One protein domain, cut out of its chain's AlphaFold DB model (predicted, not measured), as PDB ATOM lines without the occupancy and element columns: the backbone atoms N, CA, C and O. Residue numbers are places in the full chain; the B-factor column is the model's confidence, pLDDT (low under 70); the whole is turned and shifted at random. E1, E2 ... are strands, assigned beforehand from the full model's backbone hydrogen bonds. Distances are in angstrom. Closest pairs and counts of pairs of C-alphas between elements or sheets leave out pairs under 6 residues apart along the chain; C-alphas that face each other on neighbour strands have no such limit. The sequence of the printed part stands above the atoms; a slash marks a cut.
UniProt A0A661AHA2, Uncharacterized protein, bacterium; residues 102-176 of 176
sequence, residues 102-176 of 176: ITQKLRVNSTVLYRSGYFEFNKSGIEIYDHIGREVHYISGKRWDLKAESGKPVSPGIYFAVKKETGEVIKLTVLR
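Overview. This is residues 102 to 176 of the 176 residues of an uncharacterized protein of bacterium (UniProt A0A661AHA2). A single strongly twisted and curled sheet of five strands makes a trough, and the two long links, residues 115 to 125 and 140 to 156, pass over its hollow side, where their short stretches 119 to 120 and 143 to 144 pair with each other. The first residues, 102 to 108, lead in from one end of the long axis as a tail before E1, and the loop round Gly 151 lies towards the other end. The printed part has 75 residues with no named helix and five named strands, E1 to E5 along the chain; the sheet is mixed, in the order E1, E5, E4, E2, E3. The class is all strand, though under half of the residues, 31 of 75, are in named strands. The whole is compact, with a radius of gyration of the C-alphas of 11.9 A, and elongated, with spans of 37 by 23 by 21 A.

Arrangement. E1, residues 109 to 114, is an edge strand and the parallel neighbour of E5, residues 168 to 175, at 28 degrees. The C-alphas of Ser 110 and Lys 171 face each other at 4.7 A, and N 113 and O 173 are within hydrogen-bond range at 2.8 A. E2, residues 126 to 130, and E3, residues 135 to 139, form a hairpin, antiparallel at 158 degrees. The C-alphas of Glu 127 and Tyr 138 face each other at 4.7 A, with N 128 and O 137 2.8 A apart. E3 is the other edge strand, and E1 and E3 are apart. E4, residues 157 to 163, is the antiparallel neighbour of E2 at 151 degrees; C-alphas 159 and 130 face each other at 4.5 A, and N 129 and O 160 are 2.8 A apart. E4 and E5 form a second hairpin, antiparallel at 156 degrees; C-alphas 169 and 162 face each other at 4.7 A, and N 159 and O 172 are 2.8 A apart. From edge to edge the strands' lines turn by 88 degrees and the way across the sheet by 64 degrees.

Along the chain. E1 begins at C-alpha 109, (223.504, 195.955, 208.876), and is 17.1 A long. E2 is 13.2 A and E3 11.1 A long. E4 begins at C-alpha 157, (207.447, 197.285, 207.741), and is 19.9 A long. E5, the longest strand with 8 residues, spans 22.8 A and ends at C-alpha 175, (207.992, 193.737, 202.000).

Size, cuts and confidence. The C-alphas of Thr 103 and Gly 151 are the two farthest apart, at 38.1 A. The printed part has no cut and ends at residue 176, the chain's last. The links E1 to E2 and E3 to E4 are long; E2 to E3 and E4 to E5 are tight. The mean pLDDT of the printed part is 72.0, and 23 residues are under 70, among them residues 102 to 115.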
ATOM      1  N   ILE A 102     226.352 206.603 223.161       30.92
ATOM      2  CA  ILE A 102     227.723 206.157 223.227       30.92
ATOM      3  C   ILE A 102     228.250 206.500 221.844       30.92
ATOM      4  O   ILE A 102     227.735 206.035 220.834       30.92
ATOM      5  N   THR A 103     229.277 207.335 221.800       30.64
ATOM      6  CA  THR A 103     230.045 207.785 220.628       30.64
ATOM      7  C   THR A 103     230.703 206.649 219.817       30.64
ATOM      8  O   THR A 103     231.654 206.868 219.068       30.64
ATOM      9  N   GLN A 104     230.201 205.422 219.926       30.20
ATOM     10  CA  GLN A 104     230.567 204.276 219.118       30.20
ATOM     11  C   GLN A 104     229.613 204.195 217.929       30.20
ATOM     12  O   GLN A 104     228.421 203.957 218.081       30.20
ATOM     13  N   LYS A 105     230.162 204.406 216.730       34.31
ATOM     14  CA  LYS A 105     229.500 204.186 215.439       34.31
ATOM     15  C   LYS A 105     228.710 202.865 215.468       34.31
ATOM     16  O   LYS A 105     229.315 201.797 215.392       34.31
ATOM     17  N   LEU A 106     227.382 202.927 215.569       36.41
ATOM     18  CA  LEU A 106     226.534 201.742 215.480       36.41
ATOM     19  C   LEU A 106     226.420 201.362 213.999       36.41
ATOM     20  O   LEU A 106     225.708 202.002 213.226       36.41
ATOM     21  N   ARG A 107     227.178 200.353 213.565       38.84
ATOM     22  CA  ARG A 107     227.048 199.807 212.210       38.84
ATOM     23  C   ARG A 107     225.803 198.926 212.169       38.84
ATOM     24  O   ARG A 107     225.855 197.774 212.583       38.84
ATOM     25  N   VAL A 108     224.693 199.472 211.684       45.47
ATOM     26  CA  VAL A 108     223.451 198.712 211.506       45.47
ATOM     27  C   VAL A 108     223.484 198.039 210.138       45.47
ATOM     28  O   VAL A 108     223.330 198.697 209.113       45.47
ATOM     29  N   ASN A 109     223.680 196.721 210.108       53.62
ATOM     30  CA  ASN A 109     223.504 195.955 208.876       53.62
ATOM     31  C   ASN A 109     222.007 195.946 208.512       53.62
ATOM     32  O   ASN A 109     221.167 195.686 209.374       53.62
ATOM     33  N   SER A 110     221.672 196.247 207.254       51.75
ATOM     34  CA  SER A 110     220.290 196.277 206.755       51.75
ATOM     35  C   SER A 110     220.023 195.092 205.827       51.75
ATOM     36  O   SER A 110     220.878 194.726 205.021       51.75
ATOM     37  N   THR A 111     218.848 194.472 205.915       61.72
ATOM     38  CA  THR A 111     218.417 193.397 205.004       61.72
ATOM     39  C   THR A 111     216.958 193.569 204.593       61.72
ATOM     40  O   THR A 111     216.108 193.912 205.415       61.72
ATOM     41  N   VAL A 112     216.660 193.312 203.317       54.88
ATOM     42  CA  VAL A 112     215.302 193.336 202.751       54.88
ATOM     43  C   VAL A 112     214.774 191.909 202.619       54.88
ATOM     44  O   VAL A 112     215.479 191.030 202.131       54.88
ATOM     45  N   LEU A 113     213.534 191.683 203.049       60.03
ATOM     46  CA  LEU A 113     212.888 190.373 203.104       60.03
ATOM     47  C   LEU A 113     211.482 190.445 202.517       60.03
ATOM     48  O   LEU A 113     210.749 191.391 202.779       60.03
ATOM     49  N   TYR A 114     211.075 189.423 201.772       61.41
ATOM     50  CA  TYR A 114     209.676 189.248 201.369       61.41
ATOM     51  C   TYR A 114     208.907 188.518 202.468       61.41
ATOM     52  O   TYR A 114     209.460 187.619 203.098       61.41
ATOM     53  N   ARG A 115     207.627 188.844 202.674       60.94
ATOM     54  CA  ARG A 115     206.779 188.274 203.741       60.94
ATOM     55  C   ARG A 115     206.657 186.745 203.713       60.94
ATOM     56  O   ARG A 115     206.349 186.141 204.734       60.94
ATOM     57  N   SER A 116     206.879 186.118 202.559       70.56
ATOM     58  CA  SER A 116     206.900 184.657 202.391       70.56
ATOM     59  C   SER A 116     208.265 184.013 202.663       70.56
ATOM     60  O   SER A 116     208.399 182.797 202.540       70.56
ATOM     61  N   GLY A 117     209.289 184.818 202.941       74.19
ATOM     62  CA  GLY A 117     210.656 184.374 203.167       74.19
ATOM     63  C   GLY A 117     210.956 184.050 204.627       74.19
ATOM     64  O   GLY A 117     210.072 183.915 205.470       74.19
ATOM     65  N   TYR A 118     212.247 183.940 204.913       82.44
ATOM     66  CA  TYR A 118     212.776 183.804 206.261       82.44
ATOM     67  C   TYR A 118     214.070 184.605 206.378       82.44
ATOM     68  O   TYR A 118     214.735 184.881 205.378       82.44
ATOM     69  N   PHE A 119     214.427 184.962 207.605       82.69
ATOM     70  CA  PHE A 119     215.752 185.470 207.933       82.69
ATOM     71  C   PHE A 119     216.506 184.424 208.743       82.69
ATOM     72  O   PHE A 119     215.944 183.828 209.665       82.69
ATOM     73  N   GLU A 120     217.773 184.203 208.406       84.94
ATOM     74  CA  GLU A 120     218.648 183.295 209.137       84.94
ATOM     75  C   GLU A 120     219.776 184.074 209.812       84.94
ATOM     76  O   GLU A 120     220.478 184.878 209.205       84.94
ATOM     77  N   PHE A 121     219.926 183.819 211.100       80.19
ATOM     78  CA  PHE A 121     220.948 184.351 211.970       80.19
ATOM     79  C   PHE A 121     222.059 183.321 212.127       80.19
ATOM     80  O   PHE A 121     221.829 182.124 212.296       80.19
ATOM     81  N   ASN A 122     223.297 183.794 212.220       75.81
ATOM     82  CA  ASN A 122     224.431 182.910 212.494       75.81
ATOM     83  C   ASN A 122     224.397 182.325 213.927       75.81
ATOM     84  O   ASN A 122     225.128 181.377 214.230       75.81
ATOM     85  N   LYS A 123     223.561 182.883 214.817       71.38
ATOM     86  CA  LYS A 123     223.482 182.589 216.258       71.38
ATOM     87  C   LYS A 123     222.025 182.602 216.748       71.38
ATOM     88  O   LYS A 123     221.163 183.148 216.070       71.38
ATOM     89  N   SER A 124     221.773 182.000 217.910       80.50
ATOM     90  CA  SER A 124     220.468 181.974 218.589       80.50
ATOM     91  C   SER A 124     220.301 183.095 219.619       80.50
ATOM     92  O   SER A 124     221.262 183.810 219.919       80.50
ATOM     93  N   GLY A 125     219.088 183.225 220.170       83.38
ATOM     94  CA  GLY A 125     218.769 184.182 221.234       83.38
ATOM     95  C   GLY A 125     218.550 185.593 220.701       83.38
ATOM     96  O   GLY A 125     219.120 186.549 221.225       83.38
ATOM     97  N   ILE A 126     217.780 185.698 219.618       88.25
ATOM     98  CA  ILE A 126     217.512 186.960 218.935       88.25
ATOM     99  C   ILE A 126     216.108 187.434 219.280       88.25
ATOM    100  O   ILE A 126     215.141 186.693 219.122       88.25
ATOM    101  N   GLU A 127     216.001 188.682 219.705       88.19
ATOM    102  CA  GLU A 127     214.725 189.346 219.934       88.19
ATOM    103  C   GLU A 127     214.379 190.215 218.739       88.19
ATOM    104  O   GLU A 127     215.222 190.948 218.220       88.19
ATOM    105  N   ILE A 128     213.133 190.124 218.291       87.06
ATOM    106  CA  ILE A 128     212.622 190.927 217.196       87.06
ATOM    107  C   ILE A 128     211.742 192.019 217.763       87.06
ATOM    108  O   ILE A 128     210.750 191.736 218.430       87.06
ATOM    109  N   TYR A 129     212.055 193.251 217.402       78.88
ATOM    110  CA  TYR A 129     211.277 194.430 217.728       78.88
ATOM    111  C   TYR A 129     210.668 195.023 216.460       78.88
ATOM    112  O   TYR A 129     211.265 194.949 215.384       78.88
ATOM    113  N   ASP A 130     209.475 195.599 216.560       71.69
ATOM    114  CA  ASP A 130     208.931 196.443 215.498       71.69
ATOM    115  C   ASP A 130     209.532 197.861 215.551       71.69
ATOM    116  O   ASP A 130     210.280 198.221 216.461       71.69
ATOM    117  N   HIS A 131     209.213 198.677 214.546       61.03
ATOM    118  CA  HIS A 131     209.672 200.065 214.426       61.03
ATOM    119  C   HIS A 131     209.341 200.984 215.618       61.03
ATOM    120  O   HIS A 131     209.957 202.038 215.737       61.03
ATOM    121  N   ILE A 132     208.407 200.604 216.499       54.28
ATOM    122  CA  ILE A 132     208.077 201.372 217.711       54.28
ATOM    123  C   ILE A 132     208.745 200.805 218.974       54.28
ATOM    124  O   ILE A 132     208.475 201.283 220.075       54.28
ATOM    125  N   GLY A 133     209.609 199.795 218.834       56.03
ATOM    126  CA  GLY A 133     210.356 199.188 219.937       56.03
ATOM    127  C   GLY A 133     209.568 198.152 220.738       56.03
ATOM    128  O   GLY A 133     209.992 197.779 221.831       56.03
ATOM    129  N   ARG A 134     208.433 197.657 220.229       70.81
ATOM    130  CA  ARG A 134     207.690 196.566 220.872       70.81
ATOM    131  C   ARG A 134     208.248 195.223 220.419       70.81
ATOM    132  O   ARG A 134     208.414 194.993 219.223       70.81
ATOM    133  N   GLU A 135     208.471 194.318 221.367       79.19
ATOM    134  CA  GLU A 135     208.871 192.943 221.067       79.19
ATOM    135  C   GLU A 135     207.751 192.204 220.315       79.19
ATOM    136  O   GLU A 135     206.593 192.161 220.735       79.19
ATOM    137  N   VAL A 136     208.106 191.643 219.163       83.56
ATOM    138  CA  VAL A 136     207.222 190.914 218.248       83.56
ATOM    139  C   VAL A 136     207.421 189.408 218.384       83.56
ATOM    140  O   VAL A 136     206.464 188.645 218.199       83.56
ATOM    141  N   HIS A 137     208.660 188.980 218.645       87.56
ATOM    142  CA  HIS A 137     209.019 187.571 218.734       87.56
ATOM    143  C   HIS A 137     210.377 187.359 219.411       87.56
ATOM    144  O   HIS A 137     211.304 188.144 219.197       87.56
ATOM    145  N   TYR A 138     210.518 186.234 220.111       87.25
ATOM    146  CA  TYR A 138     211.805 185.720 220.569       87.25
ATOM    147  C   TYR A 138     212.210 184.477 219.775       87.25
ATOM    148  O   TYR A 138     211.478 183.491 219.690       87.25
ATOM    149  N   ILE A 139     213.420 184.490 219.219       86.88
ATOM    150  CA  ILE A 139     213.949 183.402 218.400       86.88
ATOM    151  C   ILE A 139     214.978 182.619 219.212       86.88
ATOM    152  O   ILE A 139     216.144 183.009 219.354       86.88
ATOM    153  N   SER A 140     214.549 181.458 219.699       81.56
ATOM    154  CA  SER A 140     215.414 180.481 220.369       81.56
ATOM    155  C   SER A 140     216.328 179.723 219.395       81.56
ATOM    156  O   SER A 140     217.378 179.219 219.792       81.56
ATOM    157  N   GLY A 141     215.943 179.644 218.118       83.44
ATOM    158  CA  GLY A 141     216.713 179.025 217.039       83.44
ATOM    159  C   GLY A 141     217.588 180.016 216.267       83.44
ATOM    160  O   GLY A 141     217.929 181.086 216.750       83.44
ATOM    161  N   LYS A 142     217.948 179.652 215.035       84.94
ATOM    162  CA  LYS A 142     218.706 180.514 214.112       84.94
ATOM    163  C   LYS A 142     217.841 181.165 213.041       84.94
ATOM    164  O   LYS A 142     218.353 181.902 212.217       84.94
ATOM    165  N   ARG A 143     216.545 180.878 213.000       88.44
ATOM    166  CA  ARG A 143     215.695 181.243 211.870       88.44
ATOM    167  C   ARG A 143     214.433 181.932 212.343       88.44
ATOM    168  O   ARG A 143     213.797 181.475 213.288       88.44
ATOM    169  N   TRP A 144     214.067 182.990 211.632       90.62
ATOM    170  CA  TRP A 144     212.799 183.674 211.790       90.62
ATOM    171  C   TRP A 144     211.979 183.603 210.512       90.62
ATOM    172  O   TRP A 144     212.373 184.134 209.477       90.62
ATOM    173  N   ASP A 145     210.802 182.993 210.606       90.38
ATOM    174  CA  ASP A 145     209.856 182.840 209.495       90.38
ATOM    175  C   ASP A 145     208.938 184.055 209.309       90.38
ATOM    176  O   ASP A 145     207.828 183.919 208.799       90.38
ATOM    177  N   LEU A 146     209.364 185.234 209.780       88.06
ATOM    178  CA  LEU A 146     208.598 186.480 209.676       88.06
ATOM    179  C   LEU A 146     207.198 186.361 210.298       88.06
ATOM    180  O   LEU A 146     206.206 186.890 209.789       88.06
ATOM    181  N   LYS A 147     207.114 185.642 211.418       90.62
ATOM    182  CA  LYS A 147     205.893 185.456 212.207       90.62
ATOM    183  C   LYS A 147     206.060 186.074 213.585       90.62
ATOM    184  O   LYS A 147     207.139 186.017 214.166       90.62
ATOM    185  N   ALA A 148     204.987 186.667 214.087       88.69
ATOM    186  CA  ALA A 148     204.908 187.066 215.486       88.69
ATOM    187  C   ALA A 148     204.782 185.828 216.386       88.69
ATOM    188  O   ALA A 148     204.449 184.748 215.898       88.69
ATOM    189  N   GLU A 149     204.916 186.013 217.701       87.06
ATOM    190  CA  GLU A 149     204.727 184.947 218.705       87.06
ATOM    191  C   GLU A 149     203.396 184.189 218.539       87.06
ATOM    192  O   GLU A 149     203.304 182.981 218.723       87.06
ATOM    193  N   SER A 150     202.354 184.891 218.083       87.88
ATOM    194  CA  SER A 150     201.041 184.307 217.768       87.88
ATOM    195  C   SER A 150     201.024 183.326 216.579       87.88
ATOM    196  O   SER A 150     199.967 182.797 216.238       87.88
ATOM    197  N   GLY A 151     202.143 183.144 215.873       88.25
ATOM    198  CA  GLY A 151     202.255 182.346 214.649       88.25
ATOM    199  C   GLY A 151     201.725 183.034 213.384       88.25
ATOM    200  O   GLY A 151     201.857 182.490 212.284       88.25
ATOM    201  N   LYS A 152     201.141 184.234 213.502       88.50
ATOM    202  CA  LYS A 152     200.660 185.017 212.355       88.50
ATOM    203  C   LYS A 152     201.818 185.727 211.642       88.50
ATOM    204  O   LYS A 152     202.705 186.242 212.324       88.50
ATOM    205  N   PRO A 153     201.796 185.824 210.298       85.06
ATOM    206  CA  PRO A 153     202.801 186.581 209.559       85.06
ATOM    207  C   PRO A 153     202.789 188.054 209.961       85.06
ATOM    208  O   PRO A 153     201.722 188.679 209.984       85.06
ATOM    209  N   VAL A 154     203.967 188.619 210.208       82.12
ATOM    210  CA  VAL A 154     204.110 190.033 210.553       82.12
ATOM    211  C   VAL A 154     203.677 190.928 209.392       82.12
ATOM    212  O   VAL A 154     203.625 190.501 208.232       82.12
ATOM    213  N   SER A 155     203.297 192.165 209.698       77.44
ATOM    214  CA  SER A 155     202.947 193.148 208.671       77.44
ATOM    215  C   SER A 155     204.200 193.602 207.912       77.44
ATOM    216  O   SER A 155     205.288 193.604 208.486       77.44
ATOM    217  N   PRO A 156     204.083 194.027 206.645       72.12
ATOM    218  CA  PRO A 156     205.170 194.745 205.983       72.12
ATOM    219  C   PRO A 156     205.603 195.958 206.817       72.12
ATOM    220  O   PRO A 156     204.747 196.637 207.390       72.12
ATOM    221  N   GLY A 157     206.904 196.218 206.902       61.97
ATOM    222  CA  GLY A 157     207.447 197.285 207.741       61.97
ATOM    223  C   GLY A 157     208.897 197.065 208.161       61.97
ATOM    224  O   GLY A 157     209.562 196.133 207.705       61.97
ATOM    225  N   ILE A 158     209.380 197.950 209.030       70.62
ATOM    226  CA  ILE A 158     210.726 197.889 209.604       70.62
ATOM    227  C   ILE A 158     210.681 197.111 210.922       70.62
ATOM    228  O   ILE A 158     209.797 197.329 211.755       70.62
ATOM    229  N   TYR A 159     211.661 196.230 211.091       74.38
ATOM    230  CA  TYR A 159     211.905 195.444 212.291       74.38
ATOM    231  C   TYR A 159     213.380 195.523 212.674       74.38
ATOM    232  O   TYR A 159     214.247 195.755 211.828       74.38
ATOM    233  N   PHE A 160     213.665 195.281 213.944       79.44
ATOM    234  CA  PHE A 160     215.014 195.241 214.482       79.44
ATOM    235  C   PHE A 160     215.248 193.895 215.140       79.44
ATOM    236  O   PHE A 160     214.522 193.508 216.051       79.44
ATOM    237  N   ALA A 161     216.262 193.185 214.671       83.12
ATOM    238  CA  ALA A 161     216.740 191.984 215.321       83.12
ATOM    239  C   ALA A 161     217.886 192.355 216.258       83.12
ATOM    240  O   ALA A 161     218.911 192.874 215.814       83.12
ATOM    241  N   VAL A 162     217.691 192.104 217.547       81.44
ATOM    242  CA  VAL A 162     218.598 192.522 218.613       81.44
ATOM    243  C   VAL A 162     219.134 191.300 219.332       81.44
ATOM    244  O   VAL A 162     218.387 190.414 219.750       81.44
ATOM    245  N   LYS A 163     220.452 191.274 219.527       80.81
ATOM    246  CA  LYS A 163     221.109 190.292 220.382       80.81
ATOM    247  C   LYS A 163     221.450 190.919 221.730       80.81
ATOM    248  O   LYS A 163     222.451 191.624 221.841       80.81
ATOM    249  N   LYS A 164     220.670 190.621 222.776       70.31
ATOM    250  CA  LYS A 164     220.859 191.208 224.122       70.31
ATOM    251  C   LYS A 164     222.263 191.016 224.697       70.31
ATOM    252  O   LYS A 164     222.791 191.926 225.320       70.31
ATOM    253  N   GLU A 165     222.881 189.858 224.466       70.94
ATOM    254  CA  GLU A 165     224.216 189.550 225.004       70.94
ATOM    255  C   GLU A 165     225.321 190.460 224.455       70.94
ATOM    256  O   GLU A 165     226.308 190.710 225.142       70.94
ATOM    257  N   THR A 166     225.198 190.903 223.201       70.12
ATOM    258  CA  THR A 166     226.252 191.657 222.501       70.12
ATOM    259  C   THR A 166     225.844 193.085 222.162       70.12
ATOM    260  O   THR A 166     226.703 193.868 221.773       70.12
ATOM    261  N   GLY A 167     224.558 193.426 222.275       67.88
ATOM    262  CA  GLY A 167     224.007 194.698 221.810       67.88
ATOM    263  C   GLY A 167     224.012 194.849 220.285       67.88
ATOM    264  O   GLY A 167     223.864 195.957 219.782       67.88
ATOM    265  N   GLU A 168     224.214 193.759 219.538       72.12
ATOM    266  CA  GLU A 168     224.208 193.793 218.073       72.12
ATOM    267  C   GLU A 168     222.779 194.006 217.562       72.12
ATOM    268  O   GLU A 168     221.854 193.325 218.014       72.12
ATOM    269  N   VAL A 169     222.615 194.936 216.616       72.19
ATOM    270  CA  VAL A 169     221.320 195.302 216.031       72.19
ATOM    271  C   VAL A 169     221.383 195.187 214.510       72.19
ATOM    272  O   VAL A 169     222.256 195.768 213.864       72.19
ATOM    273  N   ILE A 170     220.424 194.464 213.936       74.94
ATOM    274  CA  ILE A 170     220.237 194.324 212.489       74.94
ATOM    275  C   ILE A 170     218.875 194.914 212.122       74.94
ATOM    276  O   ILE A 170     217.855 194.535 212.698       74.94
ATOM    277  N   LYS A 171     218.851 195.816 211.140       75.06
ATOM    278  CA  LYS A 171     217.609 196.361 210.582       75.06
ATOM    279  C   LYS A 171     217.074 195.413 209.512       75.06
ATOM    280  O   LYS A 171     217.769 195.078 208.556       75.06
ATOM    281  N   LEU A 172     215.812 195.036 209.636       68.50
ATOM    282  CA  LEU A 172     215.101 194.186 208.691       68.50
ATOM    283  C   LEU A 172     213.950 194.981 208.069       68.50
ATOM    284  O   LEU A 172     213.151 195.586 208.777       68.50
ATOM    285  N   THR A 173     213.850 194.975 206.743       70.12
ATOM    286  CA  THR A 173     212.730 195.580 206.011       70.12
ATOM    287  C   THR A 173     211.897 194.471 205.386       70.12
ATOM    288  O   THR A 173     212.361 193.802 204.467       70.12
ATOM    289  N   VAL A 174     210.679 194.269 205.881       64.31
ATOM    290  CA  VAL A 174     209.751 193.250 205.376       64.31
ATOM    291  C   VAL A 174     208.815 193.878 204.346       64.31
ATOM    292  O   VAL A 174     208.050 194.790 204.661       64.31
ATOM    293  N   LEU A 175     208.860 193.376 203.119       54.34
ATOM    294  CA  LEU A 175     207.992 193.737 202.000       54.34
ATOM    295  C   LEU A 175     206.830 192.745 201.875       54.34
ATOM    296  O   LEU A 175     206.869 191.665 202.464       54.34
ATOM    297  N   ARG A 176     205.785 193.120 201.125       65.25
ATOM    298  CA  ARG A 176     204.651 192.229 200.825       65.25
ATOM    299  C   ARG A 176     205.069 191.000 200.032       65.25
ATOM    300  O   ARG A 176     205.950 191.138 199.160       65.25
TER     301      ARG A 176